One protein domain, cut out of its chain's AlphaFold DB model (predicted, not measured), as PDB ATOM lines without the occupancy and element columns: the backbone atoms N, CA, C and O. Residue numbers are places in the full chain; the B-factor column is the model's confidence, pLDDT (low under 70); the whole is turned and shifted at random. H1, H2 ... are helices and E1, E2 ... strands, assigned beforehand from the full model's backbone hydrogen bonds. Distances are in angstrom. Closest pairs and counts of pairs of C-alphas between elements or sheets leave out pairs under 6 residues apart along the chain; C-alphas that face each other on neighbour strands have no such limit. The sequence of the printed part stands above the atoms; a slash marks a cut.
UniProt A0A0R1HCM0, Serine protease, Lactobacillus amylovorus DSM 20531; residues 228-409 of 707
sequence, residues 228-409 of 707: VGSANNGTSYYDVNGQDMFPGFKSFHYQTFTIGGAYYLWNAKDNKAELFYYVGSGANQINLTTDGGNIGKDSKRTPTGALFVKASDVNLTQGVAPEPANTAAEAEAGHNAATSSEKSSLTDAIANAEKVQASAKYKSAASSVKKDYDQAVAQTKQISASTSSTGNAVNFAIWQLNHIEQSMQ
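This is residues 228 to 409 of the 707 residues of the protein "Serine protease" of Lactobacillus amylovorus DSM 20531 (UniProt A0A0R1HCM0). Two parts stand side by side: a curled sheet of five strands, shaped like part of a barrel, with long loops between E1 and E2 and between E3 and E4, and an up-and-down bundle of three helices, H2, H4 and H5. H5 is the helix of the bundle that packs along strand E2 of the sheet, the short H1 lies across E2, and the short H3 is at the end of the bundle where H2 gives way to H4. The printed part has 182 residues, with five named strands followed by five named helices, E1 to E5 and then H1 to H5. The sheet's order is E4, E3, E2, E1, E5, all antiparallel, and the class is mixed, helices and strands. The whole is compact, with a radius of gyration of the C-alphas of 16.4 A and spans of 45 by 39 by 33 A.

E1, residues 228 to 230, begins with C-alpha 228 at (-46.934, 42.092, -38.415). E2, residues 256 to 267, is 22.8 A long and bends by 91 degrees at residue 260. E3, residues 272 to 279, is 21.1 A long. E4 is residues 307 to 310 and E5 is residues 314 to 318. H1 is residues 328 to 334. H2, residues 340 to 358, is 28.6 A long and begins with C-alpha 340 at (-54.916, 33.695, -3.759). H3 is residues 360 to 364. H4, residues 367 to 385, is 27.1 A long. H5, residues 391 to 407, is 24.4 A long and ends with C-alpha 407 at (-34.414, 37.089, -24.803).

E1 to E4 form a meander, each strand the antiparallel neighbour of the one before; E1 and E2, E2 and E3, and E3 and E4 are hairpins. The pairing along E2 is staggered: residues 256 to 257 pair with E1, where N 257 and O 228 are 2.8 A apart, and residues 259 to 267 pair with E3, where N 260 and O 278 are 2.8 A apart. Between E3 and E4, N 277 and O 309 are 2.8 A apart. E5 is an edge strand beside E1, with N 229 and O 315 2.8 A apart. H1 is on the sheet at a height of 7.3 A and runs across the strands, at 67 degrees to E2 on the local plane; its closest C-alphas to E2 are those of Ala 331 and Leu 265, 5.3 A apart. H5, the hub, is on the sheet at a height of 9.9 A and lies over E2, along the strands. With residues 391 to 392 alone H5 touches H1, at a steep tilt of 64 degrees; the closest C-alphas are those of Gly 391 and Gly 334, 4.2 A apart. H4 and H5 are a helical hairpin; they touch at a shallow tilt of 24 degrees, opposite ways, with the C-alphas of Thr 380 and Ala 397 closest at 5.6 A. H2 touches H5 at a shallow tilt of 21 degrees, the same way, with the C-alphas of Ala 349 and Ile 398 closest at 6.4 A. H4 touches H2 with residues 377 to 384 alone, the C-alphas of Ser 384 and Leu 346 being closest at 6.3 A. H3 is close to H4 but not clearly touching, with the C-alphas of Tyr 362 and Lys 370 closest at 6.7 A. H2 and H4 are not on the sheet. In H1, H3, H4 and H5 every O i to N i+4 pair is within hydrogen-bond range; in H2, 11 of 15 are.

The C-alphas farthest apart, those of Asn 294 and Ser 341, are 47.3 A apart. The printed part has no cut. The links E1 to E2 and E3 to E4 are long. Mean pLDDT of the printed part is 82.9; residues under 70 include 280 to 285, 291 to 299 and 317 to 320.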
ATOM      1  N   VAL A 228     -45.601  42.069 -37.821       71.69
ATOM      2  CA  VAL A 228     -46.934  42.092 -38.415       71.69
ATOM      3  C   VAL A 228     -47.308  43.515 -38.801       71.69
ATOM      4  O   VAL A 228     -47.021  44.458 -38.074       71.69
ATOM      5  N   GLY A 229     -47.972  43.671 -39.940       77.31
ATOM      6  CA  GLY A 229     -48.475  44.945 -40.438       77.31
ATOM      7  C   GLY A 229     -49.985  45.060 -40.273       77.31
ATOM      8  O   GLY A 229     -50.726  44.093 -40.510       77.31
ATOM      9  N   SER A 230     -50.450  46.250 -39.897       75.88
ATOM     10  CA  SER A 230     -51.869  46.598 -39.933       75.88
ATOM     11  C   SER A 230     -52.392  46.592 -41.375       75.88
ATOM     12  O   SER A 230     -51.671  46.852 -42.341       75.88
ATOM     13  N   ALA A 231     -53.675  46.270 -41.547       69.88
ATOM     14  CA  ALA A 231     -54.330  46.384 -42.846       69.88
ATOM     15  C   ALA A 231     -54.536  47.861 -43.253       69.88
ATOM     16  O   ALA A 231     -54.367  48.778 -42.450       69.88
ATOM     17  N   ASN A 232     -55.013  48.087 -44.482       67.06
ATOM     18  CA  ASN A 232     -55.297  49.417 -45.045       67.06
ATOM     19  C   ASN A 232     -56.242  50.301 -44.214       67.06
ATOM     20  O   ASN A 232     -56.404  51.449 -44.579       67.06
ATOM     21  N   ASN A 233     -56.874  49.811 -43.143       71.44
ATOM     22  CA  ASN A 233     -57.771  50.585 -42.272       71.44
ATOM     23  C   ASN A 233     -57.260  50.661 -40.817       71.44
ATOM     24  O   ASN A 233     -58.038  50.982 -39.916       71.44
ATOM     25  N   GLY A 234     -55.989  50.315 -40.575       78.94
ATOM     26  CA  GLY A 234     -55.420  50.201 -39.231       78.94
ATOM     27  C   GLY A 234     -55.965  49.003 -38.439       78.94
ATOM     28  O   GLY A 234     -56.832  48.262 -38.911       78.94
ATOM     29  N   THR A 235     -55.453  48.814 -37.223       86.56
ATOM     30  CA  THR A 235     -55.895  47.789 -36.260       86.56
ATOM     31  C   THR A 235     -56.142  48.398 -34.877       86.56
ATOM     32  O   THR A 235     -55.567  49.437 -34.549       86.56
ATOM     33  N   SER A 236     -57.018  47.784 -34.080       89.06
ATOM     34  CA  SER A 236     -57.287  48.196 -32.694       89.06
ATOM     35  C   SER A 236     -56.219  47.664 -31.736       89.06
ATOM     36  O   SER A 236     -55.564  46.655 -32.011       89.06
ATOM     37  N   TYR A 237     -56.083  48.334 -30.591       88.81
ATOM     38  CA  TYR A 237     -55.160  47.960 -29.525       88.81
ATOM     39  C   TYR A 237     -55.912  47.442 -28.305       88.81
ATOM     40  O   TYR A 237     -56.905  48.036 -27.887       88.81
ATOM     41  N   TYR A 238     -55.406  46.369 -27.713       91.19
ATOM     42  CA  TYR A 238     -56.051  45.671 -26.610       91.19
ATOM     43  C   TYR A 238     -55.139  45.581 -25.391       91.19
ATOM     44  O   TYR A 238     -53.914  45.537 -25.534       91.19
ATOM     45  N   ASP A 239     -55.744  45.537 -24.205       90.12
ATOM     46  CA  ASP A 239     -55.051  45.250 -22.952       90.12
ATOM     47  C   ASP A 239     -54.953  43.733 -22.700       90.12
ATOM     48  O   ASP A 239     -55.460  42.907 -23.461       90.12
ATOM     49  N   VAL A 240     -54.324  43.353 -21.586       89.94
ATOM     50  CA  VAL A 240     -54.178  41.949 -21.160       89.94
ATOM     51  C   VAL A 240     -55.509  41.255 -20.823       89.94
ATOM     52  O   VAL A 240     -55.558  40.036 -20.681       89.94
ATOM     53  N   ASN A 241     -56.602  42.005 -20.694       89.94
ATOM     54  CA  ASN A 241     -57.939  41.467 -20.455       89.94
ATOM     55  C   ASN A 241     -58.764  41.378 -21.746       89.94
ATOM     56  O   ASN A 241     -59.958  41.090 -21.677       89.94
ATOM     57  N   GLY A 242     -58.152  41.628 -22.911       89.75
ATOM     58  CA  GLY A 242     -58.834  41.606 -24.204       89.75
ATOM     59  C   GLY A 242     -59.798  42.777 -24.408       89.75
ATOM     60  O   GLY A 242     -60.672  42.691 -25.273       89.75
ATOM     61  N   GLN A 243     -59.663  43.856 -23.632       90.25
ATOM     62  CA  GLN A 243     -60.468  45.071 -23.764       90.25
ATOM     63  C   GLN A 243     -59.803  46.053 -24.723       90.25
ATOM     64  O   GLN A 243     -58.583  46.203 -24.713       90.25
ATOM     65  N   ASP A 244     -60.607  46.733 -25.543       89.81
ATOM     66  CA  ASP A 244     -60.120  47.804 -26.417       89.81
ATOM     67  C   ASP A 244     -59.617  48.972 -25.555       89.81
ATOM     68  O   ASP A 244     -60.387  49.584 -24.811       89.81
ATOM     69  N   MET A 245     -58.316  49.255 -25.633       87.44
ATOM     70  CA  MET A 245     -57.671  50.303 -24.835       87.44
ATOM     71  C   MET A 245     -58.036  51.705 -25.309       87.44
ATOM     72  O   MET A 245     -57.997  52.652 -24.521       87.44
ATOM     73  N   PHE A 246     -58.361  51.856 -26.595       86.12
ATOM     74  CA  PHE A 246     -58.638  53.153 -27.203       86.12
ATOM     75  C   PHE A 246     -59.885  53.070 -28.089       86.12
ATOM     76  O   PHE A 246     -59.781  53.195 -29.312       86.12
ATOM     77  N   PRO A 247     -61.081  52.912 -27.489       85.81
ATOM     78  CA  PRO A 247     -62.320  52.809 -28.248       85.81
ATOM     79  C   PRO A 247     -62.501  53.996 -29.201       85.81
ATOM     80  O   PRO A 247     -62.400  55.156 -28.801       85.81
ATOM     81  N   GLY A 248     -62.776  53.697 -30.473       79.56
ATOM     82  CA  GLY A 248     -62.926  54.707 -31.529       79.56
ATOM     83  C   GLY A 248     -61.616  55.157 -32.185       79.56
ATOM     84  O   GLY A 248     -61.659  55.965 -33.110       79.56
ATOM     85  N   PHE A 249     -60.471  54.616 -31.762       81.75
ATOM     86  CA  PHE A 249     -59.168  54.868 -32.370       81.75
ATOM     87  C   PHE A 249     -58.525  53.577 -32.884       81.75
ATOM     88  O   PHE A 249     -58.759  52.480 -32.376       81.75
ATOM     89  N   LYS A 250     -57.676  53.717 -33.902       83.94
ATOM     90  CA  LYS A 250     -56.888  52.638 -34.502       83.94
ATOM     91  C   LYS A 250     -55.437  53.050 -34.700       83.94
ATOM     92  O   LYS A 250     -55.086  54.229 -34.629       83.94
ATOM     93  N   SER A 251     -54.606  52.052 -34.978       80.25
ATOM     94  CA  SER A 251     -53.264  52.222 -35.523       80.25
ATOM     95  C   SER A 251     -53.288  52.983 -36.850       80.25
ATOM     96  O   SER A 251     -54.300  52.998 -37.558       80.25
ATOM     97  N   PHE A 252     -52.134  53.510 -37.253       75.50
ATOM     98  CA  PHE A 252     -51.961  54.038 -38.605       75.50
ATOM     99  C   PHE A 252     -52.109  52.941 -39.662       75.50
ATOM    100  O   PHE A 252     -51.903  51.746 -39.390       75.50
ATOM    101  N   HIS A 253     -52.475  53.362 -40.874       71.62
ATOM    102  CA  HIS A 253     -52.384  52.522 -42.062       71.62
ATOM    103  C   HIS A 253     -50.956  51.994 -42.227       71.62
ATOM    104  O   HIS A 253     -50.004  52.764 -42.130       71.62
ATOM    105  N   TYR A 254     -50.828  50.692 -42.486       67.19
ATOM    106  CA  TYR A 254     -49.545  50.017 -42.718       67.19
ATOM    107  C   TYR A 254     -48.554  50.100 -41.551       67.19
ATOM    108  O   TYR A 254     -47.367  49.850 -41.731       67.19
ATOM    109  N   GLN A 255     -49.032  50.415 -40.344       76.31
ATOM    110  CA  GLN A 255     -48.197  50.378 -39.153       76.31
ATOM    111  C   GLN A 255     -47.686  48.955 -38.921       76.31
ATOM    112  O   GLN A 255     -48.476  48.008 -38.860       76.31
ATOM    113  N   THR A 256     -46.371  48.819 -38.785       74.69
ATOM    114  CA  THR A 256     -45.707  47.566 -38.440       74.69
ATOM    115  C   THR A 256     -45.546  47.444 -36.928       74.69
ATOM    116  O   THR A 256     -45.391  48.428 -36.202       74.69
ATOM    117  N   PHE A 257     -45.622  46.209 -36.443       77.19
ATOM    118  CA  PHE A 257     -45.468  45.856 -35.041       77.19
ATOM    119  C   PHE A 257     -44.467  44.720 -34.919       77.19
ATOM    120  O   PHE A 257     -44.680  43.637 -35.471       77.19
ATOM    121  N   THR A 258     -43.422  44.931 -34.128       76.81
ATOM    122  CA  THR A 258     -42.572  43.839 -33.662       76.81
ATOM    123  C   THR A 258     -43.313  43.057 -32.579       76.81
ATOM    124  O   THR A 258     -43.720  43.608 -31.551       76.81
ATOM    125  N   ILE A 259     -43.500  41.759 -32.806       77.50
ATOM    126  CA  ILE A 259     -44.286  40.890 -31.934       77.50
ATOM    127  C   ILE A 259     -43.389  40.170 -30.933       77.50
ATOM    128  O   ILE A 259     -42.586  39.312 -31.300       77.50
ATOM    129  N   GLY A 260     -43.584  40.476 -29.650       75.88
ATOM    130  CA  GLY A 260     -42.905  39.815 -28.537       75.88
ATOM    131  C   GLY A 260     -43.517  38.462 -28.161       75.88
ATOM    132  O   GLY A 260     -42.914  37.700 -27.427       75.88
ATOM    133  N   GLY A 261     -44.713  38.118 -28.640       81.44
ATOM    134  CA  GLY A 261     -45.322  36.818 -28.354       81.44
ATOM    135  C   GLY A 261     -46.749  36.693 -28.861       81.44
ATOM    136  O   GLY A 261     -47.339  37.666 -29.324       81.44
ATOM    137  N   ALA A 262     -47.311  35.491 -28.766       88.00
ATOM    138  CA  ALA A 262     -48.715  35.242 -29.065       88.00
ATOM    139  C   ALA A 262     -49.422  34.721 -27.810       88.00
ATOM    140  O   ALA A 262     -48.863  33.913 -27.066       88.00
ATOM    141  N   TYR A 263     -50.641  35.192 -27.573       91.69
ATOM    142  CA  TYR A 263     -51.401  34.905 -26.360       91.69
ATOM    143  C   TYR A 263     -52.897  34.876 -26.686       91.69
ATOM    144  O   TYR A 263     -53.392  35.735 -27.419       91.69
ATOM    145  N   TYR A 264     -53.627  33.888 -26.178       95.06
ATOM    146  CA  TYR A 264     -55.084  33.901 -26.210       95.06
ATOM    147  C   TYR A 264     -55.608  34.800 -25.095       95.06
ATOM    148  O   TYR A 264     -55.267  34.595 -23.931       95.06
ATOM    149  N   LEU A 265     -56.458  35.760 -25.451       94.88
ATOM    150  CA  LEU A 265     -57.157  36.633 -24.509       94.88
ATOM    151  C   LEU A 265     -58.664  36.424 -24.639       94.88
ATOM    152  O   LEU A 265     -59.166  36.076 -25.712       94.88
ATOM    153  N   TRP A 266     -59.388  36.641 -23.543       94.06
ATOM    154  CA  TRP A 266     -60.844  36.595 -23.542       94.06
ATOM    155  C   TRP A 266     -61.415  37.902 -24.086       94.06
ATOM    156  O   TRP A 266     -61.322  38.942 -23.440       94.06
ATOM    157  N   ASN A 267     -62.019  37.866 -25.272       88.88
ATOM    158  CA  ASN A 267     -62.706  39.028 -25.815       88.88
ATOM    159  C   ASN A 267     -64.136  39.060 -25.266       88.88
ATOM    160  O   ASN A 267     -65.002  38.315 -25.728       88.88
ATOM    161  N   ALA A 268     -64.388  39.945 -24.299       81.12
ATOM    162  CA  ALA A 268     -65.696  40.072 -23.660       81.12
ATOM    163  C   ALA A 268     -66.813  40.472 -24.641       81.12
ATOM    164  O   ALA A 268     -67.957  40.062 -24.461       81.12
ATOM    165  N   LYS A 269     -66.491  41.230 -25.699       83.38
ATOM    166  CA  LYS A 269     -67.466  41.642 -26.720       83.38
ATOM    167  C   LYS A 269     -67.946  40.458 -27.559       83.38
ATOM    168  O   LYS A 269     -69.131  40.366 -27.863       83.38
ATOM    169  N   ASP A 270     -67.026  39.564 -27.916       83.44
ATOM    170  CA  ASP A 270     -67.319  38.388 -28.743       83.44
ATOM    171  C   ASP A 270     -67.606  37.127 -27.902       83.44
ATOM    172  O   ASP A 270     -67.896  36.070 -28.466       83.44
ATOM    173  N   ASN A 271     -67.512  37.239 -26.571       87.88
ATOM    174  CA  ASN A 271     -67.688  36.181 -25.574       87.88
ATOM    175  C   ASN A 271     -66.930  34.885 -25.912       87.88
ATOM    176  O   ASN A 271     -67.494  33.789 -25.891       87.88
ATOM    177  N   LYS A 272     -65.660  35.022 -26.308       92.25
ATOM    178  CA  LYS A 272     -64.803  33.893 -26.693       92.25
ATOM    179  C   LYS A 272     -63.322  34.240 -26.544       92.25
ATOM    180  O   LYS A 272     -62.927  35.403 -26.645       92.25
ATOM    181  N   ALA A 273     -62.491  33.214 -26.388       93.31
ATOM    182  CA  ALA A 273     -61.044  33.363 -26.452       93.31
ATOM    183  C   ALA A 273     -60.572  33.545 -27.901       93.31
ATOM    184  O   ALA A 273     -60.930  32.772 -28.796       93.31
ATOM    185  N   GLU A 274     -59.736  34.550 -28.136       94.44
ATOM    186  CA  GLU A 274     -59.160  34.850 -29.448       94.44
ATOM    187  C   GLU A 274     -57.654  35.035 -29.347       94.44
ATOM    188  O   GLU A 274     -57.128  35.337 -28.282       94.44
ATOM    189  N   LEU A 275     -56.953  34.813 -30.458       92.12
ATOM    190  CA  LEU A 275     -55.505  34.946 -30.506       92.12
ATOM    191  C   LEU A 275     -55.107  36.407 -30.720       92.12
ATOM    192  O   LEU A 275     -55.541  37.044 -31.685       92.12
ATOM    193  N   PHE A 276     -54.214  36.891 -29.868       93.44
ATOM    194  CA  PHE A 276     -53.605  38.208 -29.948       93.44
ATOM    195  C   PHE A 276     -52.084  38.088 -30.011       93.44
ATOM    196  O   PHE A 276     -51.489  37.114 -29.543       93.44
ATOM    197  N   TYR A 277     -51.456  39.100 -30.593       90.50
ATOM    198  CA  TYR A 277     -50.016  39.285 -30.582       90.50
ATOM    199  C   TYR A 277     -49.651  40.383 -29.590       90.50
ATOM    200  O   TYR A 277     -50.180  41.491 -29.675       90.50
ATOM    201  N   TYR A 278     -48.752  40.065 -28.660       88.44
ATOM    202  CA  TYR A 278     -48.155  41.030 -27.740       88.44
ATOM    203  C   TYR A 278     -47.178  41.911 -28.520       88.44
ATOM    204  O   TYR A 278     -46.199  41.414 -29.087       88.44
ATOM    205  N   VAL A 279     -47.460  43.208 -28.563       82.00
ATOM    206  CA  VAL A 279     -46.594  44.226 -29.158       82.00
ATOM    207  C   VAL A 279     -45.634  44.668 -28.059       82.00
ATOM    208  O   VAL A 279     -46.080  45.122 -27.006       82.00
ATOM    209  N   GLY A 280     -44.329  44.467 -28.269       67.31
ATOM    210  CA  GLY A 280     -43.309  44.756 -27.255       67.31
ATOM    211  C   GLY A 280     -43.408  46.181 -26.688       67.31
ATOM    212  O   GLY A 280     -43.910  47.097 -27.339       67.31
ATOM    213  N   SER A 281     -42.900  46.386 -25.474       54.81
ATOM    214  CA  SER A 281     -43.001  47.634 -24.693       54.81
ATOM    215  C   SER A 281     -42.204  48.833 -25.243       54.81
ATOM    216  O   SER A 281     -42.182  49.898 -24.628       54.81
ATOM    217  N   GLY A 282     -41.614  48.722 -26.438       49.53
ATOM    218  CA  GLY A 282     -40.851  49.796 -27.082       49.53
ATOM    219  C   GLY A 282     -41.646  51.081 -27.363       49.53
ATOM    220  O   GLY A 282     -41.058  52.161 -27.448       49.53
ATOM    221  N   ALA A 283     -42.978  51.017 -27.451       51.31
ATOM    222  CA  ALA A 283     -43.807  52.184 -27.742       51.31
ATOM    223  C   ALA A 283     -44.167  52.981 -26.471       51.31
ATOM    224  O   ALA A 283     -45.271  52.877 -25.939       51.31
ATOM    225  N   ASN A 284     -43.257  53.853 -26.016       55.59
ATOM    226  CA  ASN A 284     -43.574  54.871 -24.993       55.59
ATOM    227  C   ASN A 284     -44.718  55.802 -25.432       55.59
ATOM    228  O   ASN A 284     -45.420  56.378 -24.599       55.59
ATOM    229  N   GLN A 285     -44.882  55.971 -26.744       68.25
ATOM    230  CA  GLN A 285     -45.992  56.671 -27.368       68.25
ATOM    231  C   GLN A 285     -46.420  55.899 -28.612       68.25
ATOM    232  O   GLN A 285     -45.600  55.610 -29.478       68.25
ATOM    233  N   ILE A 286     -47.709  55.596 -28.705       75.81
ATOM    234  CA  ILE A 286     -48.344  55.134 -29.935       75.81
ATOM    235  C   ILE A 286     -49.048  56.312 -30.598       75.81
ATOM    236  O   ILE A 286     -49.610  57.177 -29.920       75.81
ATOM    237  N   ASN A 287     -49.024  56.331 -31.926       75.00
ATOM    238  CA  ASN A 287     -49.813  57.271 -32.703       75.00
ATOM    239  C   ASN A 287     -51.166  56.612 -33.029       75.00
ATOM    240  O   ASN A 287     -51.215  55.465 -33.478       75.00
ATOM    241  N   LEU A 288     -52.255  57.351 -32.816       76.44
ATOM    242  CA  LEU A 288     -53.634  56.915 -33.030       76.44
ATOM    243  C   LEU A 288     -54.364  57.769 -34.069       76.44
ATOM    244  O   LEU A 288     -54.065  58.944 -34.265       76.44
ATOM    245  N   THR A 289     -55.382  57.193 -34.694       73.81
ATOM    246  CA  THR A 289     -56.220  57.863 -35.695       73.81
ATOM    247  C   THR A 289     -57.651  57.338 -35.632       73.81
ATOM    248  O   THR A 289     -57.873  56.191 -35.245       73.81
ATOM    249  N   THR A 290     -58.631  58.178 -35.964       70.44
ATOM    250  CA  THR A 290     -60.060  57.823 -35.928       70.44
ATOM    251  C   THR A 290     -60.474  56.940 -37.108       70.44
ATOM    252  O   THR A 290     -61.373  56.125 -36.949       70.44
ATOM    253  N   ASP A 291     -59.767  57.025 -38.248       64.56
ATOM    254  CA  ASP A 291     -60.082  56.283 -39.488       64.56
ATOM    255  C   ASP A 291     -58.848  55.656 -40.174       64.56
ATOM    256  O   ASP A 291     -58.875  55.316 -41.357       64.56
ATOM    257  N   GLY A 292     -57.726  55.514 -39.463       58.06
ATOM    258  CA  GLY A 292     -56.463  55.022 -40.035       58.06
ATOM    259  C   GLY A 292     -55.639  56.091 -40.785       58.06
ATOM    260  O   GLY A 292     -54.448  55.874 -41.009       58.06
ATOM    261  N   GLY A 293     -56.233  57.252 -41.105       60.25
ATOM    262  CA  GLY A 293     -55.623  58.379 -41.834       60.25
ATOM    263  C   GLY A 293     -54.883  59.431 -40.980       60.25
ATOM    264  O   GLY A 293     -54.630  59.211 -39.798       60.25
ATOM    265  N   ASN A 294     -54.535  60.573 -41.609       54.38
ATOM    266  CA  ASN A 294     -53.593  61.616 -41.141       54.38
ATOM    267  C   ASN A 294     -53.696  62.044 -39.660       54.38
ATOM    268  O   ASN A 294     -54.775  62.179 -39.088       54.38
ATOM    269  N   ILE A 295     -52.520  62.352 -39.093       54.06
ATOM    270  CA  ILE A 295     -52.254  62.746 -37.699       54.06
ATOM    271  C   ILE A 295     -53.046  64.012 -37.313       54.06
ATOM    272  O   ILE A 295     -52.701  65.123 -37.715       54.06
ATOM    273  N   GLY A 296     -54.072  63.869 -36.470       52.59
ATOM    274  CA  GLY A 296     -54.614  64.990 -35.695       52.59
ATOM    275  C   GLY A 296     -53.630  65.402 -34.590       52.59
ATOM    276  O   GLY A 296     -52.919  64.549 -34.057       52.59
ATOM    277  N   LYS A 297     -53.579  66.689 -34.221       48.53
ATOM    278  CA  LYS A 297     -52.590  67.252 -33.274       48.53
ATOM    279  C   LYS A 297     -52.568  66.606 -31.863       48.53
ATOM    280  O   LYS A 297     -51.569  66.777 -31.175       48.53
ATOM    281  N   ASP A 298     -53.566  65.787 -31.492       52.69
ATOM    282  CA  ASP A 298     -53.732  65.154 -30.161       52.69
ATOM    283  C   ASP A 298     -53.649  63.602 -30.149       52.69
ATOM    284  O   ASP A 298     -54.177  62.931 -29.255       52.69
ATOM    285  N   SER A 299     -52.993  63.009 -31.150       64.25
ATOM    286  CA  SER A 299     -53.013  61.565 -31.474       64.25
ATOM    287  C   SER A 299     -52.000  60.678 -30.740       64.25
ATOM    288  O   SER A 299     -51.996  59.464 -30.947       64.25
ATOM    289  N   LYS A 300     -51.139  61.233 -29.881       72.81
ATOM    290  CA  LYS A 300     -50.146  60.441 -29.139       72.81
ATOM    291  C   LYS A 300     -50.727  59.941 -27.817       72.81
ATOM    292  O   LYS A 300     -51.310  60.716 -27.053       72.81
ATOM    293  N   ARG A 301     -50.577  58.646 -27.531       75.69
ATOM    294  CA  ARG A 301     -50.979  58.027 -26.256       75.69
ATOM    295  C   ARG A 301     -49.862  57.162 -25.700       75.69
ATOM    296  O   ARG A 301     -49.170  56.494 -26.456       75.69
ATOM    297  N   THR A 302     -49.722  57.149 -24.380       74.31
ATOM    298  CA  THR A 302     -48.835  56.224 -23.669       74.31
ATOM    299  C   THR A 302     -49.691  55.108 -23.076       74.31
ATOM    300  O   THR A 302     -50.566  55.406 -22.260       74.31
ATOM    301  N   PRO A 303     -49.502  53.842 -23.488       74.25
ATOM    302  CA  PRO A 303     -50.229  52.719 -22.911       74.25
ATOM    303  C   PRO A 303     -49.940  52.583 -21.411       74.25
ATOM    304  O   PRO A 303     -48.791  52.664 -20.982       74.25
ATOM    305  N   THR A 304     -50.972  52.333 -20.607       69.38
ATOM    306  CA  THR A 304     -50.849  52.110 -19.153       69.38
ATOM    307  C   THR A 304     -50.503  50.659 -18.792       69.38
ATOM    308  O   THR A 304     -50.500  50.303 -17.618       69.38
ATOM    309  N   GLY A 305     -50.227  49.803 -19.782       76.62
ATOM    310  CA  GLY A 305     -50.043  48.362 -19.614       76.62
ATOM    311  C   GLY A 305     -49.486  47.691 -20.871       76.62
ATOM    312  O   GLY A 305     -49.100  48.369 -21.824       76.62
ATOM    313  N   ALA A 306     -49.426  46.356 -20.860       83.31
ATOM    314  CA  ALA A 306     -49.054  45.562 -22.028       83.31
ATOM    315  C   ALA A 306     -50.045  45.770 -23.185       83.31
ATOM    316  O   ALA A 306     -51.255  45.848 -22.964       83.31
ATOM    317  N   LEU A 307     -49.513  45.850 -24.405       87.69
ATOM    318  CA  LEU A 307     -50.255  46.199 -25.611       87.69
ATOM    319  C   LEU A 307     -50.406  44.977 -26.518       87.69
ATOM    320  O   LEU A 307     -49.438  44.260 -26.776       87.69
ATOM    321  N   PHE A 308     -51.606  44.769 -27.045       91.50
ATOM    322  CA  PHE A 308     -51.910  43.644 -27.919       91.50
ATOM    323  C   PHE A 308     -52.613  44.087 -29.199       91.50
ATOM    324  O   PHE A 308     -53.392  45.038 -29.200       91.50
ATOM    325  N   VAL A 309     -52.387  43.347 -30.284       91.12
ATOM    326  CA  VAL A 309     -53.160  43.448 -31.531       91.12
ATOM    327  C   VAL A 309     -53.781  42.099 -31.860       91.12
ATOM    328  O   VAL A 309     -53.168  41.048 -31.658       91.12
ATOM    329  N   LYS A 310     -55.013  42.099 -32.363       91.81
ATOM    330  CA  LYS A 310     -55.719  40.861 -32.702       91.81
ATOM    331  C   LYS A 310     -55.060  40.194 -33.904       91.81
ATOM    332  O   LYS A 310     -54.902  40.817 -34.952       91.81
ATOM    333  N   ALA A 311     -54.707  38.914 -33.784       88.25
ATOM    334  CA  ALA A 311     -53.941  38.213 -34.816       88.25
ATOM    335  C   ALA A 311     -54.685  38.122 -36.160       88.25
ATOM    336  O   ALA A 311     -54.055  38.072 -37.209       88.25
ATOM    337  N   SER A 312     -56.022  38.114 -36.147       86.44
ATOM    338  CA  SER A 312     -56.833  38.095 -37.373       86.44
ATOM    339  C   SER A 312     -56.879  39.428 -38.125       86.44
ATOM    340  O   SER A 312     -57.266  39.435 -39.293       86.44
ATOM    341  N   ASP A 313     -56.493  40.530 -37.477       86.31
ATOM    342  CA  ASP A 313     -56.636  41.894 -38.009       86.31
ATOM    343  C   ASP A 313     -55.312  42.440 -38.571       86.31
ATOM    344  O   ASP A 313     -55.261  43.526 -39.151       86.31
ATOM    345  N   VAL A 314     -54.236  41.661 -38.438       83.19
ATOM    346  CA  VAL A 314     -52.884  41.983 -38.899       83.19
ATOM    347  C   VAL A 314     -52.345  40.875 -39.798       83.19
ATOM    348  O   VAL A 314     -52.813  39.735 -39.769       83.19
ATOM    349  N   ASN A 315     -51.357  41.202 -40.627       78.94
ATOM    350  CA  ASN A 315     -50.709  40.233 -41.508       78.94
ATOM    351  C   ASN A 315     -49.238  40.110 -41.143       78.94
ATOM    352  O   ASN A 315     -48.581  41.122 -40.940       78.94
ATOM    353  N   LEU A 316     -48.717  38.885 -41.113       72.19
ATOM    354  CA  LEU A 316     -47.285  38.647 -40.977       72.19
ATOM    355  C   LEU A 316     -46.547  39.294 -42.153       72.19
ATOM    356  O   LEU A 316     -46.770  38.904 -43.302       72.19
ATOM    357  N   THR A 317     -45.700  40.271 -41.855       68.31
ATOM    358  CA  THR A 317     -44.840  40.956 -42.826       68.31
ATOM    359  C   THR A 317     -43.458  40.325 -42.848       68.31
ATOM    360  O   THR A 317     -42.885  40.177 -43.919       68.31
ATOM    361  N   GLN A 318     -42.962  39.849 -41.699       65.25
ATOM    362  CA  GLN A 318     -41.644  39.227 -41.603       65.25
ATOM    363  C   GLN A 318     -41.584  38.129 -40.530       65.25
ATOM    364  O   GLN A 318     -42.273  38.171 -39.511       65.25
ATOM    365  N   GLY A 319     -40.705  37.145 -40.740       65.12
ATOM    366  CA  GLY A 319     -40.322  36.165 -39.720       65.12
ATOM    367  C   GLY A 319     -41.271  34.971 -39.568       65.12
ATOM    368  O   GLY A 319     -41.891  34.505 -40.530       65.12
ATOM    369  N   VAL A 320     -41.306  34.420 -38.351       64.38
ATOM    370  CA  VAL A 320     -42.151  33.283 -37.957       64.38
ATOM    371  C   VAL A 320     -42.972  33.699 -36.744       64.38
ATOM    372  O   VAL A 320     -42.397  33.918 -35.676       64.38
ATOM    373  N   ALA A 321     -44.296  33.815 -36.885       71.62
ATOM    374  CA  ALA A 321     -45.141  34.214 -35.761       71.62
ATOM    375  C   ALA A 321     -44.999  33.205 -34.604       71.62
ATOM    376  O   ALA A 321     -44.987  31.991 -34.850       71.62
ATOM    377  N   PRO A 322     -44.883  33.682 -33.354       73.88
ATOM    378  CA  PRO A 322     -44.655  32.819 -32.204       73.88
ATOM    379  C   PRO A 322     -45.844  31.890 -31.946       73.88
ATOM    380  O   PRO A 322     -46.997  32.237 -32.206       73.88
ATOM    381  N   GLU A 323     -45.551  30.706 -31.409       79.25
ATOM    382  CA  GLU A 323     -46.601  29.834 -30.883       79.25
ATOM    383  C   GLU A 323     -47.273  30.488 -29.661       79.25
ATOM    384  O   GLU A 323     -46.587  31.175 -28.893       79.25
ATOM    385  N   PRO A 324     -48.593  30.298 -29.471       85.94
ATOM    386  CA  PRO A 324     -49.305  30.858 -28.330       85.94
ATOM    387  C   PRO A 324     -48.764  30.323 -27.001       85.94
ATOM    388  O   PRO A 324     -48.568  29.119 -26.847       85.94
ATOM    389  N   ALA A 325     -48.550  31.219 -26.040       88.00
ATOM    390  CA  ALA A 325     -48.023  30.881 -24.719       88.00
ATOM    391  C   ALA A 325     -49.044  30.212 -23.784       88.00
ATOM    392  O   ALA A 325     -48.658  29.599 -22.794       88.00
ATOM    393  N   ASN A 326     -50.328  30.344 -24.098       92.88
ATOM    394  CA  ASN A 326     -51.445  29.711 -23.412       92.88
ATOM    395  C   ASN A 326     -52.429  29.132 -24.442       92.88
ATOM    396  O   ASN A 326     -52.246  29.222 -25.661       92.88
ATOM    397  N   THR A 327     -53.499  28.536 -23.946       91.50
ATOM    398  CA  THR A 327     -54.599  27.955 -24.708       91.50
ATOM    399  C   THR A 327     -55.858  28.812 -24.594       91.50
ATOM    400  O   THR A 327     -56.027  29.600 -23.665       91.50
ATOM    401  N   ALA A 328     -56.796  28.616 -25.523       91.19
ATOM    402  CA  ALA A 328     -58.108  29.258 -25.464       91.19
ATOM    403  C   ALA A 328     -58.868  28.940 -24.158       91.19
ATOM    404  O   ALA A 328     -59.528  29.814 -23.609       91.19
ATOM    405  N   ALA A 329     -58.728  27.712 -23.642       90.69
ATOM    406  CA  ALA A 329     -59.362  27.286 -22.394       90.69
ATOM    407  C   ALA A 329     -58.753  27.976 -21.163       90.69
ATOM    408  O   ALA A 329     -59.475  28.355 -20.246       90.69
ATOM    409  N   GLU A 330     -57.434  28.183 -21.147       91.38
ATOM    410  CA  GLU A 330     -56.774  28.948 -20.079       91.38
ATOM    411  C   GLU A 330     -57.204  30.418 -20.103       91.38
ATOM    412  O   GLU A 330     -57.481  30.982 -19.047       91.38
ATOM    413  N   ALA A 331     -57.339  31.016 -21.291       93.38
ATOM    414  CA  ALA A 331     -57.839  32.384 -21.439       93.38
ATOM    415  C   ALA A 331     -59.286  32.537 -20.940       93.38
ATOM    416  O   ALA A 331     -59.617  33.536 -20.296       93.38
ATOM    417  N   GLU A 332     -60.137  31.544 -21.219       92.56
ATOM    418  CA  GLU A 332     -61.511  31.465 -20.721       92.56
ATOM    419  C   GLU A 332     -61.563  31.255 -19.206       92.56
ATOM    420  O   GLU A 332     -62.379  31.874 -18.541       92.56
ATOM    421  N   ALA A 333     -60.685  30.456 -18.606       89.81
ATOM    422  CA  ALA A 333     -60.657  30.323 -17.149       89.81
ATOM    423  C   ALA A 333     -60.159  31.610 -16.460       89.81
ATOM    424  O   ALA A 333     -60.728  32.051 -15.456       89.81
ATOM    425  N   GLY A 334     -59.119  32.231 -17.024       88.50
ATOM    426  CA  GLY A 334     -58.394  33.350 -16.428       88.50
ATOM    427  C   GLY A 334     -59.054  34.723 -16.564       88.50
ATOM    428  O   GLY A 334     -58.522  35.688 -16.022       88.50
ATOM    429  N   HIS A 335     -60.200  34.857 -17.246       89.19
ATOM    430  CA  HIS A 335     -60.906  36.147 -17.320       89.19
ATOM    431  C   HIS A 335     -61.535  36.573 -15.978       89.19
ATOM    432  O   HIS A 335     -61.873  37.742 -15.799       89.19
ATOM    433  N   ASN A 336     -61.671  35.639 -15.032       88.00
ATOM    434  CA  ASN A 336     -62.159  35.892 -13.679       88.00
ATOM    435  C   ASN A 336     -61.085  36.528 -12.778       88.00
ATOM    436  O   ASN A 336     -59.899  36.557 -13.112       88.00
ATOM    437  N   ALA A 337     -61.502  37.008 -11.601       89.12
ATOM    438  CA  ALA A 337     -60.592  37.524 -10.579       89.12
ATOM    439  C   ALA A 337     -59.548  36.472 -10.162       89.12
ATOM    440  O   ALA A 337     -59.881  35.303  -9.959       89.12
ATOM    441  N   ALA A 338     -58.296  36.906 -10.006       90.81
ATOM    442  CA  ALA A 338     -57.189  36.030  -9.645       90.81
ATOM    443  C   ALA A 338     -57.375  35.417  -8.251       90.81
ATOM    444  O   ALA A 338     -57.690  36.106  -7.272       90.81
ATOM    445  N   THR A 339     -57.107  34.121  -8.149       87.38
ATOM    446  CA  THR A 339     -57.108  33.368  -6.895       87.38
ATOM    447  C   THR A 339     -55.923  33.749  -6.003       87.38
ATOM    448  O   THR A 339     -54.883  34.224  -6.465       87.38
ATOM    449  N   SER A 340     -56.027  33.475  -4.699       84.94
ATOM    450  CA  SER A 340     -54.916  33.695  -3.759       84.94
ATOM    451  C   SER A 340     -53.660  32.896  -4.125       84.94
ATOM    452  O   SER A 340     -52.547  33.367  -3.903       84.94
ATOM    453  N   SER A 341     -53.831  31.701  -4.706       84.81
ATOM    454  CA  SER A 341     -52.710  30.876  -5.166       84.81
ATOM    455  C   SER A 341     -51.998  31.527  -6.352       84.81
ATOM    456  O   SER A 341     -50.776  31.624  -6.331       84.81
ATOM    457  N   GLU A 342     -52.737  32.026  -7.345       86.06
ATOM    458  CA  GLU A 342     -52.156  32.740  -8.493       86.06
ATOM    459  C   GLU A 342     -51.407  33.997  -8.037       86.06
ATOM    460  O   GLU A 342     -50.272  34.229  -8.451       86.06
ATOM    461  N   LYS A 343     -51.978  34.770  -7.103       86.00
ATOM    462  CA  LYS A 343     -51.287  35.941  -6.543       86.00
ATOM    463  C   LYS A 343     -50.010  35.577  -5.788       86.00
ATOM    464  O   LYS A 343     -49.042  36.323  -5.871       86.00
ATOM    465  N   SER A 344     -49.969  34.433  -5.098       87.69
ATOM    466  CA  SER A 344     -48.750  34.001  -4.401       87.69
ATOM    467  C   SER A 344     -47.573  33.762  -5.356       87.69
ATOM    468  O   SER A 344     -46.440  34.090  -5.014       87.69
ATOM    469  N   SER A 345     -47.840  33.312  -6.588       90.81
ATOM    470  CA  SER A 345     -46.811  33.110  -7.615       90.81
ATOM    471  C   SER A 345     -46.164  34.414  -8.102       90.81
ATOM    472  O   SER A 345     -45.032  34.389  -8.583       90.81
ATOM    473  N   LEU A 346     -46.829  35.567  -7.940       93.88
ATOM    474  CA  LEU A 346     -46.233  36.870  -8.261       93.88
ATOM    475  C   LEU A 346     -45.118  37.252  -7.288       93.88
ATOM    476  O   LEU A 346     -44.159  37.900  -7.701       93.88
ATOM    477  N   THR A 347     -45.209  36.846  -6.019       91.25
ATOM    478  CA  THR A 347     -44.165  37.117  -5.019       91.25
ATOM    479  C   THR A 347     -42.843  36.473  -5.431       91.25
ATOM    480  O   THR A 347     -41.805  37.136  -5.438       91.25
ATOM    481  N   ASP A 348     -42.891  35.209  -5.858       91.44
ATOM    482  CA  ASP A 348     -41.714  34.480  -6.330       91.44
ATOM    483  C   ASP A 348     -41.162  35.077  -7.630       91.44
ATOM    484  O   ASP A 348     -39.947  35.232  -7.780       91.44
ATOM    485  N   ALA A 349     -42.046  35.468  -8.555       95.50
ATOM    486  CA  ALA A 349     -41.653  36.108  -9.809       95.50
ATOM    487  C   ALA A 349     -40.941  37.453  -9.577       95.50
ATOM    488  O   ALA A 349     -39.915  37.718 -10.204       95.50
ATOM    489  N   ILE A 350     -41.431  38.276  -8.642       95.88
ATOM    490  CA  ILE A 350     -40.805  39.555  -8.267       95.88
ATOM    491  C   ILE A 350     -39.433  39.319  -7.624       95.88
ATOM    492  O   ILE A 350     -38.460  39.962  -8.015       95.88
ATOM    493  N   ALA A 351     -39.327  38.364  -6.696       95.50
ATOM    494  CA  ALA A 351     -38.052  38.024  -6.064       95.50
ATOM    495  C   ALA A 351     -37.027  37.477  -7.075       95.50
ATOM    496  O   ALA A 351     -35.828  37.743  -6.961       95.50
ATOM    497  N   ASN A 352     -37.472  36.713  -8.080       95.31
ATOM    498  CA  ASN A 352     -36.603  36.288  -9.177       95.31
ATOM    499  C   ASN A 352     -36.167  37.474 -10.044       95.31
ATOM    500  O   ASN A 352     -34.995  37.563 -10.405       95.31
ATOM    501  N   ALA A 353     -37.070  38.411 -10.332       96.06
ATOM    502  CA  ALA A 353     -36.749  39.561 -11.165       96.06
ATOM    503  C   ALA A 353     -35.639  40.444 -10.581       96.06
ATOM    504  O   ALA A 353     -34.746  40.873 -11.311       96.06
ATOM    505  N   GLU A 354     -35.620  40.628  -9.260       94.81
ATOM    506  CA  GLU A 354     -34.542  41.349  -8.570       94.81
ATOM    507  C   GLU A 354     -33.182  40.642  -8.730       94.81
ATOM    508  O   GLU A 354     -32.152  41.288  -8.939       94.81
ATOM    509  N   LYS A 355     -33.166  39.301  -8.725       95.69
ATOM    510  CA  LYS A 355     -31.950  38.513  -9.002       95.69
ATOM    511  C   LYS A 355     -31.498  38.661 -10.453       95.69
ATOM    512  O   LYS A 355     -30.297  38.777 -10.709       95.69
ATOM    513  N   VAL A 356     -32.437  38.666 -11.401       94.25
ATOM    514  CA  VAL A 356     -32.143  38.849 -12.829       94.25
ATOM    515  C   VAL A 356     -31.542  40.229 -13.075       94.25
ATOM    516  O   VAL A 356     -30.484  40.297 -13.701       94.25
ATOM    517  N   GLN A 357     -32.123  41.297 -12.522       94.44
ATOM    518  CA  GLN A 357     -31.610  42.673 -12.641       94.44
ATOM    519  C   GLN A 357     -30.176  42.823 -12.098       94.44
ATOM    520  O   GLN A 357     -29.372  43.589 -12.634       94.44
ATOM    521  N   ALA A 358     -29.793  42.042 -11.083       93.19
ATOM    522  CA  ALA A 358     -28.428  42.030 -10.553       93.19
ATOM    523  C   ALA A 358     -27.417  41.235 -11.414       93.19
ATOM    524  O   ALA A 358     -26.198  41.389 -11.249       93.19
ATOM    525  N   SER A 359     -27.893  40.380 -12.325       90.19
ATOM    526  CA  SER A 359     -27.073  39.419 -13.073       90.19
ATOM    527  C   SER A 359     -26.213  40.056 -14.176       90.19
ATOM    528  O   SER A 359     -26.525  41.112 -14.728       90.19
ATOM    529  N   ALA A 360     -25.129  39.374 -14.567       84.44
ATOM    530  CA  ALA A 360     -24.299  39.786 -15.707       84.44
ATOM    531  C   ALA A 360     -25.067  39.759 -17.043       84.44
ATOM    532  O   ALA A 360     -24.812  40.574 -17.929       84.44
ATOM    533  N   LYS A 361     -26.033  38.843 -17.172       83.62
ATOM    534  CA  LYS A 361     -26.876  38.694 -18.362       83.62
ATOM    535  C   LYS A 361     -27.778  39.911 -18.570       83.62
ATOM    536  O   LYS A 361     -27.851  40.420 -19.678       83.62
ATOM    537  N   TYR A 362     -28.397  40.423 -17.506       88.69
ATOM    538  CA  TYR A 362     -29.166  41.668 -17.583       88.69
ATOM    539  C   TYR A 362     -28.260  42.861 -17.914       88.69
ATOM    540  O   TYR A 362     -28.560  43.633 -18.817       88.69
ATOM    541  N   LYS A 363     -27.099  42.977 -17.251       83.94
ATOM    542  CA  LYS A 363     -26.151  44.084 -17.489       83.94
ATOM    543  C   LYS A 363     -25.647  44.155 -18.933       83.94
ATOM    544  O   LYS A 363     -25.382  45.255 -19.411       83.94
ATOM    545  N   SER A 364     -25.519  43.007 -19.598       79.12
ATOM    546  CA  SER A 364     -25.081  42.878 -20.998       79.12
ATOM    547  C   SER A 364     -26.225  42.894 -22.018       79.12
ATOM    548  O   SER A 364     -25.960  42.931 -23.216       79.12
ATOM    549  N   ALA A 365     -27.485  42.888 -21.574       82.81
ATOM    550  CA  ALA A 365     -28.632  42.949 -22.468       82.81
ATOM    551  C   ALA A 365     -28.775  44.334 -23.120       82.81
ATOM    552  O   ALA A 365     -28.351  45.357 -22.568       82.81
ATOM    553  N   ALA A 366     -29.425  44.360 -24.285       79.50
ATOM    554  CA  ALA A 366     -29.752  45.596 -24.985       79.50
ATOM    555  C   ALA A 366     -30.591  46.544 -24.103       79.50
ATOM    556  O   ALA A 366     -31.420  46.089 -23.311       79.50
ATOM    557  N   SER A 367     -30.403  47.859 -24.251       80.12
ATOM    558  CA  SER A 367     -31.142  48.897 -23.514       80.12
ATOM    559  C   SER A 367     -32.650  48.753 -23.647       80.12
ATOM    560  O   SER A 367     -33.360  48.821 -22.644       80.12
ATOM    561  N   SER A 368     -33.133  48.458 -24.853       75.12
ATOM    562  CA  SER A 368     -34.545  48.172 -25.113       75.12
ATOM    563  C   SER A 368     -35.055  46.970 -24.311       75.12
ATOM    564  O   SER A 368     -36.070  47.075 -23.636       75.12
ATOM    565  N   VAL A 369     -34.309  45.862 -24.289       80.56
ATOM    566  CA  VAL A 369     -34.681  44.644 -23.546       80.56
ATOM    567  C   VAL A 369     -34.664  44.872 -22.031       80.56
ATOM    568  O   VAL A 369     -35.548  44.383 -21.329       80.56
ATOM    569  N   LYS A 370     -33.685  45.627 -21.510       85.62
ATOM    570  CA  LYS A 370     -33.636  46.008 -20.085       85.62
ATOM    571  C   LYS A 370     -34.864  46.828 -19.701       85.62
ATOM    572  O   LYS A 370     -35.542  46.492 -18.737       85.62
ATOM    573  N   LYS A 371     -35.188  47.843 -20.505       83.12
ATOM    574  CA  LYS A 371     -36.366  48.691 -20.313       83.12
ATOM    575  C   LYS A 371     -37.664  47.882 -20.361       83.12
ATOM    576  O   LYS A 371     -38.516  48.062 -19.495       83.12
ATOM    577  N   ASP A 372     -37.789  46.974 -21.327       81.00
ATOM    578  CA  ASP A 372     -38.935  46.072 -21.443       81.00
ATOM    579  C   ASP A 372     -39.088  45.203 -20.187       81.00
ATOM    580  O   ASP A 372     -40.190  45.048 -19.654       81.00
ATOM    581  N   TYR A 373     -37.975  44.674 -19.673       88.88
ATOM    582  CA  TYR A 373     -37.966  43.887 -18.445       88.88
ATOM    583  C   TYR A 373     -38.362  44.718 -17.225       88.88
ATOM    584  O   TYR A 373     -39.233  44.306 -16.463       88.88
ATOM    585  N   ASP A 374     -37.780  45.903 -17.052       90.38
ATOM    586  CA  ASP A 374     -38.067  46.779 -15.914       90.38
ATOM    587  C   ASP A 374     -39.529  47.243 -15.916       90.38
ATOM    588  O   ASP A 374     -40.173  47.302 -14.863       90.38
ATOM    589  N   GLN A 375     -40.094  47.502 -17.098       86.25
ATOM    590  CA  GLN A 375     -41.515  47.794 -17.255       86.25
ATOM    591  C   GLN A 375     -42.387  46.585 -16.891       86.25
ATOM    592  O   GLN A 375     -43.369  46.750 -16.164       86.25
ATOM    593  N   ALA A 376     -42.024  45.376 -17.328       89.38
ATOM    594  CA  ALA A 376     -42.725  44.151 -16.939       89.38
ATOM    595  C   ALA A 376     -42.656  43.913 -15.417       89.38
ATOM    596  O   ALA A 376     -43.655  43.532 -14.803       89.38
ATOM    597  N   VAL A 377     -41.523  44.212 -14.767       92.88
ATOM    598  CA  VAL A 377     -41.382  44.160 -13.300       92.88
ATOM    599  C   VAL A 377     -42.311  45.165 -12.623       92.88
ATOM    600  O   VAL A 377     -43.012  44.810 -11.671       92.88
ATOM    601  N   ALA A 378     -42.361  46.406 -13.111       90.56
ATOM    602  CA  ALA A 378     -43.253  47.432 -12.576       90.56
ATOM    603  C   ALA A 378     -44.734  47.032 -12.716       90.56
ATOM    604  O   ALA A 378     -45.491  47.130 -11.748       90.56
ATOM    605  N   GLN A 379     -45.133  46.509 -13.879       88.19
ATOM    606  CA  GLN A 379     -46.484  45.990 -14.125       88.19
ATOM    607  C   GLN A 379     -46.816  44.812 -13.202       88.19
ATOM    608  O   GLN A 379     -47.880  44.785 -12.590       88.19
ATOM    609  N   THR A 380     -45.881  43.877 -13.021       92.62
ATOM    610  CA  THR A 380     -46.038  42.731 -12.110       92.62
ATOM    611  C   THR A 380     -46.281  43.194 -10.671       92.62
ATOM    612  O   THR A 380     -47.182  42.689  -9.998       92.62
ATOM    613  N   LYS A 381     -45.537  44.207 -10.202       92.69
ATOM    614  CA  LYS A 381     -45.732  44.813  -8.873       92.69
ATOM    615  C   LYS A 381     -47.114  45.468  -8.741       92.69
ATOM    616  O   LYS A 381     -47.773  45.280  -7.720       92.69
ATOM    617  N   GLN A 382     -47.589  46.171  -9.772       90.62
ATOM    618  CA  GLN A 382     -48.934  46.766  -9.791       90.62
ATOM    619  C   GLN A 382     -50.045  45.704  -9.756       90.62
ATOM    620  O   GLN A 382     -50.986  45.821  -8.971       90.62
ATOM    621  N   ILE A 383     -49.921  44.645 -10.560       91.06
ATOM    622  CA  ILE A 383     -50.881  43.531 -10.609       91.06
ATOM    623  C   ILE A 383     -50.949  42.811  -9.259       91.06
ATOM    624  O   ILE A 383     -52.046  42.472  -8.812       91.06
ATOM    625  N   SER A 384     -49.798  42.619  -8.604       90.94
ATOM    626  CA  SER A 384     -49.695  41.993  -7.279       90.94
ATOM    627  C   SER A 384     -50.388  42.817  -6.188       90.94
ATOM    628  O   SER A 384     -51.102  42.266  -5.351       90.94
ATOM    629  N   ALA A 385     -50.247  44.148  -6.234       89.88
ATOM    630  CA  ALA A 385     -50.880  45.058  -5.279       89.88
ATOM    631  C   ALA A 385     -52.396  45.240  -5.503       89.88
ATOM    632  O   ALA A 385     -53.116  45.621  -4.580       89.88
ATOM    633  N   SER A 386     -52.896  44.984  -6.714       88.62
ATOM    634  CA  SER A 386     -54.306  45.174  -7.059       88.62
ATOM    635  C   SER A 386     -55.201  44.055  -6.516       88.62
ATOM    636  O   SER A 386     -54.908  42.861  -6.628       88.62
ATOM    637  N   THR A 387     -56.357  44.427  -5.961       84.44
ATOM    638  CA  THR A 387     -57.378  43.476  -5.495       84.44
ATOM    639  C   THR A 387     -58.223  42.909  -6.636       84.44
ATOM    640  O   THR A 387     -58.716  41.794  -6.495       84.44
ATOM    641  N   SER A 388     -58.313  43.606  -7.774       86.88
ATOM    642  CA  SER A 388     -59.197  43.286  -8.905       86.88
ATOM    643  C   SER A 388     -58.493  42.679 -10.125       86.88
ATOM    644  O   SER A 388     -59.121  42.521 -11.169       86.88
ATOM    645  N   SER A 389     -57.199  42.357 -10.031       90.88
ATOM    646  CA  SER A 389     -56.459  41.698 -11.119       90.88
ATOM    647  C   SER A 389     -57.098  40.366 -11.521       90.88
ATOM    648  O   SER A 389     -57.492  39.578 -10.658       90.88
ATOM    649  N   THR A 390     -57.157  40.098 -12.825       93.12
ATOM    650  CA  THR A 390     -57.651  38.832 -13.386       93.12
ATOM    651  C   THR A 390     -56.573  37.748 -13.351       93.12
ATOM    652  O   THR A 390     -55.378  38.057 -13.308       93.12
ATOM    653  N   GLY A 391     -56.970  36.474 -13.407       92.00
ATOM    654  CA  GLY A 391     -56.023  35.359 -13.551       92.00
ATOM    655  C   GLY A 391     -55.159  35.490 -14.815       92.00
ATOM    656  O   GLY A 391     -53.956  35.241 -14.780       92.00
ATOM    657  N   ASN A 392     -55.732  35.992 -15.915       90.56
ATOM    658  CA  ASN A 392     -55.017  36.271 -17.164       90.56
ATOM    659  C   ASN A 392     -53.919  37.321 -16.980       90.56
ATOM    660  O   ASN A 392     -52.804  37.112 -17.454       90.56
ATOM    661  N   ALA A 393     -54.194  38.414 -16.261       92.69
ATOM    662  CA  ALA A 393     -53.184  39.428 -15.976       92.69
ATOM    663  C   ALA A 393     -52.009  38.847 -15.170       92.69
ATOM    664  O   ALA A 393     -50.850  39.123 -15.484       92.69
ATOM    665  N   VAL A 394     -52.296  37.997 -14.175       94.00
ATOM    666  CA  VAL A 394     -51.270  37.308 -13.374       94.00
ATOM    667  C   VAL A 394     -50.415  36.380 -14.239       94.00
ATOM    668  O   VAL A 394     -49.186  36.486 -14.240       94.00
ATOM    669  N   ASN A 395     -51.055  35.496 -15.004       92.62
ATOM    670  CA  ASN A 395     -50.367  34.502 -15.828       92.62
ATOM    671  C   ASN A 395     -49.548  35.154 -16.948       92.62
ATOM    672  O   ASN A 395     -48.425  34.722 -17.224       92.62
ATOM    673  N   PHE A 396     -50.070  36.218 -17.562       92.69
ATOM    674  CA  PHE A 396     -49.337  36.985 -18.561       92.69
ATOM    675  C   PHE A 396     -48.113  37.679 -17.958       92.69
ATOM    676  O   PHE A 396     -47.042  37.585 -18.545       92.69
ATOM    677  N   ALA A 397     -48.228  38.317 -16.786       93.38
ATOM    678  CA  ALA A 397     -47.099  38.998 -16.144       93.38
ATOM    679  C   ALA A 397     -45.931  38.037 -15.851       93.38
ATOM    680  O   ALA A 397     -44.776  38.331 -16.164       93.38
ATOM    681  N   ILE A 398     -46.236  36.843 -15.329       93.25
ATOM    682  CA  ILE A 398     -45.234  35.792 -15.086       93.25
ATOM    683  C   ILE A 398     -44.611  35.320 -16.405       93.25
ATOM    684  O   ILE A 398     -43.387  35.203 -16.514       93.25
ATOM    685  N   TRP A 399     -45.440  35.054 -17.419       92.12
ATOM    686  CA  TRP A 399     -44.957  34.654 -18.738       92.12
ATOM    687  C   TRP A 399     -44.049  35.723 -19.355       92.12
ATOM    688  O   TRP A 399     -42.976  35.388 -19.850       92.12
ATOM    689  N   GLN A 400     -44.440  36.995 -19.284       89.94
ATOM    690  CA  GLN A 400     -43.729  38.127 -19.871       89.94
ATOM    691  C   GLN A 400     -42.339  38.291 -19.247       89.94
ATOM    692  O   GLN A 400     -41.363  38.406 -19.988       89.94
ATOM    693  N   LEU A 401     -42.218  38.219 -17.913       91.38
ATOM    694  CA  LEU A 401     -40.919  38.249 -17.228       91.38
ATOM    695  C   LEU A 401     -40.004  37.119 -17.714       91.38
ATOM    696  O   LEU A 401     -38.881  37.375 -18.151       91.38
ATOM    697  N   ASN A 402     -40.499  35.880 -17.707       89.00
ATOM    698  CA  ASN A 402     -39.721  34.719 -18.144       89.00
ATOM    699  C   ASN A 402     -39.337  34.814 -19.628       89.00
ATOM    700  O   ASN A 402     -38.224  34.454 -20.019       89.00
ATOM    701  N   HIS A 403     -40.249  35.308 -20.464       84.38
ATOM    702  CA  HIS A 403     -40.042  35.457 -21.897       84.38
ATOM    703  C   HIS A 403     -38.960  36.499 -22.209       84.38
ATOM    704  O   HIS A 403     -38.013  36.214 -22.948       84.38
ATOM    705  N   ILE A 404     -39.052  37.689 -21.606       84.31
ATOM    706  CA  ILE A 404     -38.058  38.751 -21.793       84.31
ATOM    707  C   ILE A 404     -36.709  38.308 -21.220       84.31
ATOM    708  O   ILE A 404     -35.683  38.483 -21.881       84.31
ATOM    709  N   GLU A 405     -36.679  37.651 -20.056       87.06
ATOM    710  CA  GLU A 405     -35.442  37.099 -19.497       87.06
ATOM    711  C   GLU A 405     -34.763  36.134 -20.482       87.06
ATOM    712  O   GLU A 405     -33.550  36.207 -20.693       87.06
ATOM    713  N   GLN A 406     -35.509  35.238 -21.134       79.88
ATOM    714  CA  GLN A 406     -34.951  34.336 -22.151       79.88
ATOM    715  C   GLN A 406     -34.349  35.096 -23.343       79.88
ATOM    716  O   GLN A 406     -33.323  34.666 -23.877       79.88
ATOM    717  N   SER A 407     -34.921  36.246 -23.712       74.69
ATOM    718  CA  SER A 407     -34.414  37.089 -24.803       74.69
ATOM    719  C   SER A 407     -33.074  37.777 -24.492       74.69
ATOM    720  O   SER A 407     -32.306  38.030 -25.416       74.69
ATOM    721  N   MET A 408     -32.728  37.979 -23.211       78.06
ATOM    722  CA  MET A 408     -31.470  38.618 -22.776       78.06
ATOM    723  C   MET A 408     -30.199  37.792 -23.069       78.06
ATOM    724  O   MET A 408     -29.100  38.198 -22.702       78.06
ATOM    725  N   GLN A 409     -30.304  36.603 -23.674       63.38
ATOM    726  CA  GLN A 409     -29.121  35.860 -24.122       63.38
ATOM    727  C   GLN A 409     -28.527  36.517 -25.377       63.38
ATOM    728  O   GLN A 409     -28.999  36.282 -26.493       63.38
TER     729      GLN A 409